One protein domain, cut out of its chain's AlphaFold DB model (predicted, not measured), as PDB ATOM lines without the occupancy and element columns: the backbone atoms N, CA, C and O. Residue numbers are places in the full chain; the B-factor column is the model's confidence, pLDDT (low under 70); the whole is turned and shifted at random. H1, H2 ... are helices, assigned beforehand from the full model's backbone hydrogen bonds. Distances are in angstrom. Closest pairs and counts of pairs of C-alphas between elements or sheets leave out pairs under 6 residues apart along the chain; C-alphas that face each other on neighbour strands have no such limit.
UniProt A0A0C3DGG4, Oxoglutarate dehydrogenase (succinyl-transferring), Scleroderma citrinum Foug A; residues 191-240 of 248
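Overview. This is residues 191 to 240 of the 248 residues of the protein "Oxoglutarate dehydrogenase (succinyl-transferring)" of Scleroderma citrinum Foug A (UniProt A0A0C3DGG4). A long helix, H1, is followed by a looping stretch, residues 212 to 225, that folds back to a shorter helix, H2, which meets H1 with its start and angles away from it as an open V. Residues 210 to 216 and 233 to 240 stick out. The 50 printed residues, all helix by class, hold H1 then H2 and no named strand; the whole is loose, with a radius of gyration of the C-alphas of 13.0 A, and spans 41 by 21 by 16 A.

Arrangement. H1, residues 191 to 211, touches H2, residues 226 to 239, with residues 194 to 201 alone, and H2 touches it with residues 227 to 228 alone. Their closest C-alphas, of Ile 194 and Pro 228, are 5.6 A apart. They run opposite ways at a steep tilt of 51 degrees. Every O i to N i+4 pair is within hydrogen-bond range in H1, and 9 of 10 in H2.

Along the chain. H1 measures 30.4 A from C-alpha 191 at (-17.565, 47.415, 32.359) to C-alpha 211. H2 measures 20.2 A, ending with C-alpha 239 at (-8.394, 42.776, 49.907).

Size, cuts and confidence. The C-alphas farthest apart, of Glu 214 and Gly 240, are 41.6 A apart. The printed part has no cut, and the link from H1 to H2 is long. Mean pLDDT of the printed part is 91.2, with residue 240 under 70.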
ATOM      1  N   LYS A 191     -17.541  47.706  33.804       91.44
ATOM      2  CA  LYS A 191     -17.565  47.415  32.359       91.44
ATOM      3  C   LYS A 191     -16.594  48.320  31.597       91.44
ATOM      4  O   LYS A 191     -15.833  47.828  30.767       91.44
ATOM      5  N   GLN A 192     -16.567  49.612  31.926       94.31
ATOM      6  CA  GLN A 192     -15.648  50.571  31.315       94.31
ATOM      7  C   GLN A 192     -14.180  50.224  31.599       94.31
ATOM      8  O   GLN A 192     -13.375  50.215  30.673       94.31
ATOM      9  N   ARG A 193     -13.838  49.860  32.842       93.19
ATOM     10  CA  ARG A 193     -12.480  49.427  33.210       93.19
ATOM     11  C   ARG A 193     -12.040  48.177  32.448       93.19
ATOM     12  O   ARG A 193     -10.914  48.128  31.966       93.19
ATOM     13  N   ILE A 194     -12.917  47.176  32.326       93.81
ATOM     14  CA  ILE A 194     -12.622  45.959  31.551       93.81
ATOM     15  C   ILE A 194     -12.348  46.325  30.089       93.81
ATOM     16  O   ILE A 194     -11.344  45.892  29.529       93.81
ATOM     17  N   HIS A 195     -13.196  47.164  29.489       95.12
ATOM     18  CA  HIS A 195     -13.025  47.608  28.107       95.12
ATOM     19  C   HIS A 195     -11.717  48.384  27.891       95.12
ATOM     20  O   HIS A 195     -10.998  48.127  26.931       95.12
ATOM     21  N   GLU A 196     -11.373  49.292  28.805       95.88
ATOM     22  CA  GLU A 196     -10.132  50.065  28.744       95.88
ATOM     23  C   GLU A 196      -8.886  49.170  28.810       95.88
ATOM     24  O   GLU A 196      -7.933  49.386  28.061       95.88
ATOM     25  N   LEU A 197      -8.885  48.151  29.674       95.62
ATOM     26  CA  LEU A 197      -7.778  47.195  29.766       95.62
ATOM     27  C   LEU A 197      -7.625  46.376  28.484       95.62
ATOM     28  O   LEU A 197      -6.506  46.224  28.001       95.62
ATOM     29  N   LEU A 198      -8.733  45.909  27.906       95.44
ATOM     30  CA  LEU A 198      -8.714  45.200  26.623       95.44
ATOM     31  C   LEU A 198      -8.142  46.083  25.508       95.44
ATOM     32  O   LEU A 198      -7.212  45.673  24.817       95.44
ATOM     33  N   ALA A 199      -8.625  47.325  25.389       95.75
ATOM     34  CA  ALA A 199      -8.145  48.271  24.382       95.75
ATOM     35  C   ALA A 199      -6.651  48.591  24.550       95.75
ATOM     36  O   ALA A 199      -5.907  48.661  23.575       95.75
ATOM     37  N   ARG A 200      -6.178  48.754  25.793       95.00
ATOM     38  CA  ARG A 200      -4.751  48.965  26.076       95.00
ATOM     39  C   ARG A 200      -3.895  47.766  25.681       95.00
ATOM     40  O   ARG A 200      -2.804  47.979  25.159       95.00
ATOM     41  N   SER A 201      -4.373  46.547  25.930       94.62
ATOM     42  CA  SER A 201      -3.668  45.318  25.550       94.62
ATOM     43  C   SER A 201      -3.480  45.236  24.035       94.62
ATOM     44  O   SER A 201      -2.363  45.038  23.566       94.62
ATOM     45  N   ASP A 202      -4.549  45.471  23.275       94.38
ATOM     46  CA  ASP A 202      -4.522  45.427  21.809       94.38
ATOM     47  C   ASP A 202      -3.611  46.514  21.203       94.38
ATOM     48  O   ASP A 202      -2.759  46.248  20.349       94.38
ATOM     49  N   VAL A 203      -3.703  47.749  21.712       94.88
ATOM     50  CA  VAL A 203      -2.833  48.850  21.267       94.88
ATOM     51  C   VAL A 203      -1.364  48.554  21.569       94.88
ATOM     52  O   VAL A 203      -0.499  48.824  20.734       94.88
ATOM     53  N   PHE A 204      -1.065  47.989  22.740       93.56
ATOM     54  CA  PHE A 204       0.296  47.618  23.113       93.56
ATOM     55  C   PHE A 204       0.862  46.531  22.191       93.56
ATOM     56  O   PHE A 204       1.986  46.665  21.700       93.56
ATOM     57  N   GLU A 205       0.072  45.504  21.878       92.56
ATOM     58  CA  GLU A 205       0.473  44.464  20.930       92.56
ATOM     59  C   GLU A 205       0.671  45.017  19.518       92.56
ATOM     60  O   GLU A 205       1.654  44.690  18.845       92.56
ATOM     61  N   THR A 206      -0.200  45.914  19.065       92.75
ATOM     62  CA  THR A 206      -0.028  46.566  17.765       92.75
ATOM     63  C   THR A 206       1.232  47.432  17.734       92.75
ATOM     64  O   THR A 206       1.989  47.369  16.766       92.75
ATOM     65  N   PHE A 207       1.529  48.171  18.803       94.38
ATOM     66  CA  PHE A 207       2.746  48.975  18.914       94.38
ATOM     67  C   PHE A 207       4.024  48.127  18.870       94.38
ATOM     68  O   PHE A 207       4.984  48.465  18.168       94.38
ATOM     69  N   LEU A 208       4.054  47.010  19.599       92.88
ATOM     70  CA  LEU A 208       5.194  46.097  19.570       92.88
ATOM     71  C   LEU A 208       5.376  45.474  18.178       92.88
ATOM     72  O   LEU A 208       6.513  45.310  17.734       92.88
ATOM     73  N   ARG A 209       4.273  45.205  17.462       91.25
ATOM     74  CA  ARG A 209       4.288  44.667  16.093       91.25
ATOM     75  C   ARG A 209       4.985  45.607  15.125       91.25
ATOM     76  O   ARG A 209       5.763  45.157  14.291       91.25
ATOM     77  N   THR A 210       4.682  46.899  15.221       94.38
ATOM     78  CA  THR A 210       5.213  47.910  14.304       94.38
ATOM     79  C   THR A 210       6.643  48.304  14.644       94.38
ATOM     80  O   THR A 210       7.433  48.564  13.744       94.38
ATOM     81  N   THR A 211       6.977  48.363  15.935       95.06
ATOM     82  CA  THR A 211       8.258  48.919  16.396       95.06
ATOM     83  C   THR A 211       9.381  47.886  16.386       95.06
ATOM     84  O   THR A 211      10.519  48.222  16.066       95.06
ATOM     85  N   PHE A 212       9.075  46.625  16.708       94.62
ATOM     86  CA  PHE A 212      10.067  45.554  16.831       94.62
ATOM     87  C   PHE A 212       9.679  44.325  15.987       94.62
ATOM     88  O   PHE A 212       9.430  43.254  16.545       94.62
ATOM     89  N   PRO A 213       9.635  44.441  14.645       92.19
ATOM     90  CA  PRO A 213       9.163  43.361  13.772       92.19
ATOM     91  C   PRO A 213      10.063  42.116  13.794       92.19
ATOM     92  O   PRO A 213       9.594  41.006  13.557       92.19
ATOM     93  N   GLU A 214      11.352  42.281  14.091       93.44
ATOM     94  CA  GLU A 214      12.340  41.194  14.084       93.44
ATOM     95  C   GLU A 214      12.383  40.404  15.405       93.44
ATOM     96  O   GLU A 214      12.989  39.332  15.474       93.44
ATOM     97  N   LEU A 215      11.744  40.908  16.468       92.38
ATOM     98  CA  LEU A 215      11.809  40.304  17.796       92.38
ATOM     99  C   LEU A 215      10.678  39.292  18.016       92.38
ATOM    100  O   LEU A 215       9.493  39.580  17.836       92.38
ATOM    101  N   ARG A 216      11.033  38.105  18.519       89.50
ATOM    102  CA  ARG A 216      10.057  37.129  19.028       89.50
ATOM    103  C   ARG A 216       9.539  37.584  20.391       89.50
ATOM    104  O   ARG A 216      10.305  37.633  21.347       89.50
ATOM    105  N   ARG A 217       8.247  37.902  20.470       85.25
ATOM    106  CA  ARG A 217       7.645  38.611  21.616       85.25
ATOM    107  C   ARG A 217       6.562  37.856  22.386       85.25
ATOM    108  O   ARG A 217       6.086  38.394  23.371       85.25
ATOM    109  N   TYR A 218       6.205  36.636  21.968       88.56
ATOM    110  CA  TYR A 218       5.146  35.828  22.602       88.56
ATOM    111  C   TYR A 218       3.891  36.666  22.915       88.56
ATOM    112  O   TYR A 218       3.461  36.742  24.063       88.56
ATOM    113  N   GLY A 219       3.380  37.363  21.895       85.38
ATOM    114  CA  GLY A 219       2.271  38.303  22.057       85.38
ATOM    115  C   GLY A 219       0.983  37.611  22.495       85.38
ATOM    116  O   GLY A 219       0.768  36.435  22.198       85.38
ATOM    117  N   ALA A 220       0.127  38.353  23.186       86.75
ATOM    118  CA  ALA A 220      -1.142  37.866  23.721       86.75
ATOM    119  C   ALA A 220      -2.316  38.022  22.731       86.75
ATOM    120  O   ALA A 220      -3.439  38.281  23.160       86.75
ATOM    121  N   GLU A 221      -2.065  37.881  21.424       88.31
ATOM    122  CA  GLU A 221      -3.096  38.018  20.381       88.31
ATOM    123  C   GLU A 221      -4.149  36.901  20.544       88.31
ATOM    124  O   GLU A 221      -3.817  35.713  20.530       88.31
ATOM    125  N   GLY A 222      -5.409  37.279  20.764       88.44
ATOM    126  CA  GLY A 222      -6.508  36.365  21.107       88.44
ATOM    127  C   GLY A 222      -6.582  35.960  22.589       88.44
ATOM    128  O   GLY A 222      -7.486  35.219  22.980       88.44
ATOM    129  N   GLY A 223      -5.652  36.434  23.423       91.06
ATOM    130  CA  GLY A 223      -5.574  36.189  24.867       91.06
ATOM    131  C   GLY A 223      -5.693  37.459  25.716       91.06
ATOM    132  O   GLY A 223      -5.370  37.442  26.906       91.06
ATOM    133  N   GLU A 224      -6.156  38.570  25.143       93.31
ATOM    134  CA  GLU A 224      -6.203  39.889  25.786       93.31
ATOM    135  C   GLU A 224      -7.121  39.901  27.019       93.31
ATOM    136  O   GLU A 224      -6.915  40.676  27.955       93.31
ATOM    137  N   SER A 225      -8.101  38.990  27.065       92.06
ATOM    138  CA  SER A 225      -9.004  38.767  28.204       92.06
ATOM    139  C   SER A 225      -8.286  38.332  29.488       92.06
ATOM    140  O   SER A 225      -8.819  38.521  30.586       92.06
ATOM    141  N   MET A 226      -7.051  37.834  29.389       92.69
ATOM    142  CA  MET A 226      -6.218  37.526  30.549       92.69
ATOM    143  C   MET A 226      -5.896  38.782  31.372       92.69
ATOM    144  O   MET A 226      -5.818  38.709  32.599       92.69
ATOM    145  N   LEU A 227      -5.748  39.948  30.735       92.56
ATOM    146  CA  LEU A 227      -5.387  41.184  31.425       92.56
ATOM    147  C   LEU A 227      -6.468  41.656  32.424       92.56
ATOM    148  O   LEU A 227      -6.134  41.838  33.599       92.56
ATOM    149  N   PRO A 228      -7.758  41.802  32.050       93.44
ATOM    150  CA  PRO A 228      -8.811  42.116  33.017       93.44
ATOM    151  C   PRO A 228      -9.045  40.995  34.047       93.44
ATOM    152  O   PRO A 228      -9.453  41.282  35.179       93.44
ATOM    153  N   ALA A 229      -8.762  39.733  33.704       91.19
ATOM    154  CA  ALA A 229      -8.822  38.628  34.661       91.19
ATOM    155  C   ALA A 229      -7.757  38.778  35.762       91.19
ATOM    156  O   ALA A 229      -8.078  38.684  36.948       91.19
ATOM    157  N   LEU A 230      -6.514  39.091  35.386       92.81
ATOM    158  CA  LEU A 230      -5.424  39.367  36.325       92.81
ATOM    159  C   LEU A 230      -5.684  40.627  37.156       92.81
ATOM    160  O   LEU A 230      -5.454  40.604  38.362       92.81
ATOM    161  N   ASP A 231      -6.204  41.698  36.552       92.12
ATOM    162  CA  ASP A 231      -6.588  42.918  37.277       92.12
ATOM    163  C   ASP A 231      -7.625  42.617  38.370       92.12
ATOM    164  O   ASP A 231      -7.474  43.041  39.517       92.12
ATOM    165  N   THR A 232      -8.636  41.807  38.042       89.50
ATOM    166  CA  THR A 232      -9.646  41.371  39.016       89.50
ATOM    167  C   THR A 232      -9.022  40.496  40.103       89.50
ATOM    168  O   THR A 232      -9.276  40.722  41.285       89.50
ATOM    169  N   LEU A 233      -8.175  39.532  39.731       89.38
ATOM    170  CA  LEU A 233      -7.493  38.647  40.676       89.38
ATOM    171  C   LEU A 233      -6.633  39.438  41.669       89.38
ATOM    172  O   LEU A 233      -6.713  39.206  42.873       89.38
ATOM    173  N   ILE A 234      -5.844  40.392  41.173       90.12
ATOM    174  CA  ILE A 234      -5.011  41.276  41.994       90.12
ATOM    175  C   ILE A 234      -5.894  42.156  42.881       90.12
ATOM    176  O   ILE A 234      -5.599  42.315  44.063       90.12
ATOM    177  N   GLY A 235      -6.991  42.696  42.345       88.75
ATOM    178  CA  GLY A 235      -7.948  43.498  43.105       88.75
ATOM    179  C   GLY A 235      -8.569  42.734  44.277       88.75
ATOM    180  O   GLY A 235      -8.641  43.262  45.388       88.75
ATOM    181  N   GLU A 236      -8.965  41.478  44.065       86.56
ATOM    182  CA  GLU A 236      -9.473  40.607  45.132       86.56
ATOM    183  C   GLU A 236      -8.365  40.200  46.113       86.56
ATOM    184  O   GLU A 236      -8.555  40.236  47.330       86.56
ATOM    185  N   ALA A 237      -7.170  39.883  45.612       86.38
ATOM    186  CA  ALA A 237      -6.031  39.515  46.445       86.38
ATOM    187  C   ALA A 237      -5.527  40.677  47.314       86.38
ATOM    188  O   ALA A 237      -5.088  40.433  48.435       86.38
ATOM    189  N   ALA A 238      -5.645  41.924  46.848       86.75
ATOM    190  CA  ALA A 238      -5.318  43.132  47.605       86.75
ATOM    191  C   ALA A 238      -6.285  43.390  48.774       86.75
ATOM    192  O   ALA A 238      -5.920  44.063  49.738       86.75
ATOM    193  N   ARG A 239      -7.508  42.840  48.727       83.44
ATOM    194  CA  ARG A 239      -8.394  42.776  49.907       83.44
ATOM    195  C   ARG A 239      -7.900  41.732  50.915       83.44
ATOM    196  O   ARG A 239      -8.175  41.842  52.110       83.44
ATOM    197  N   GLY A 240      -7.172  40.725  50.438       68.88
ATOM    198  CA  GLY A 240      -6.375  39.811  51.247       68.88
ATOM    199  C   GLY A 240      -5.061  40.447  51.727       68.88
ATOM    200  O   GLY A 240      -4.586  41.444  51.205       68.88
TER     201      GLY A 240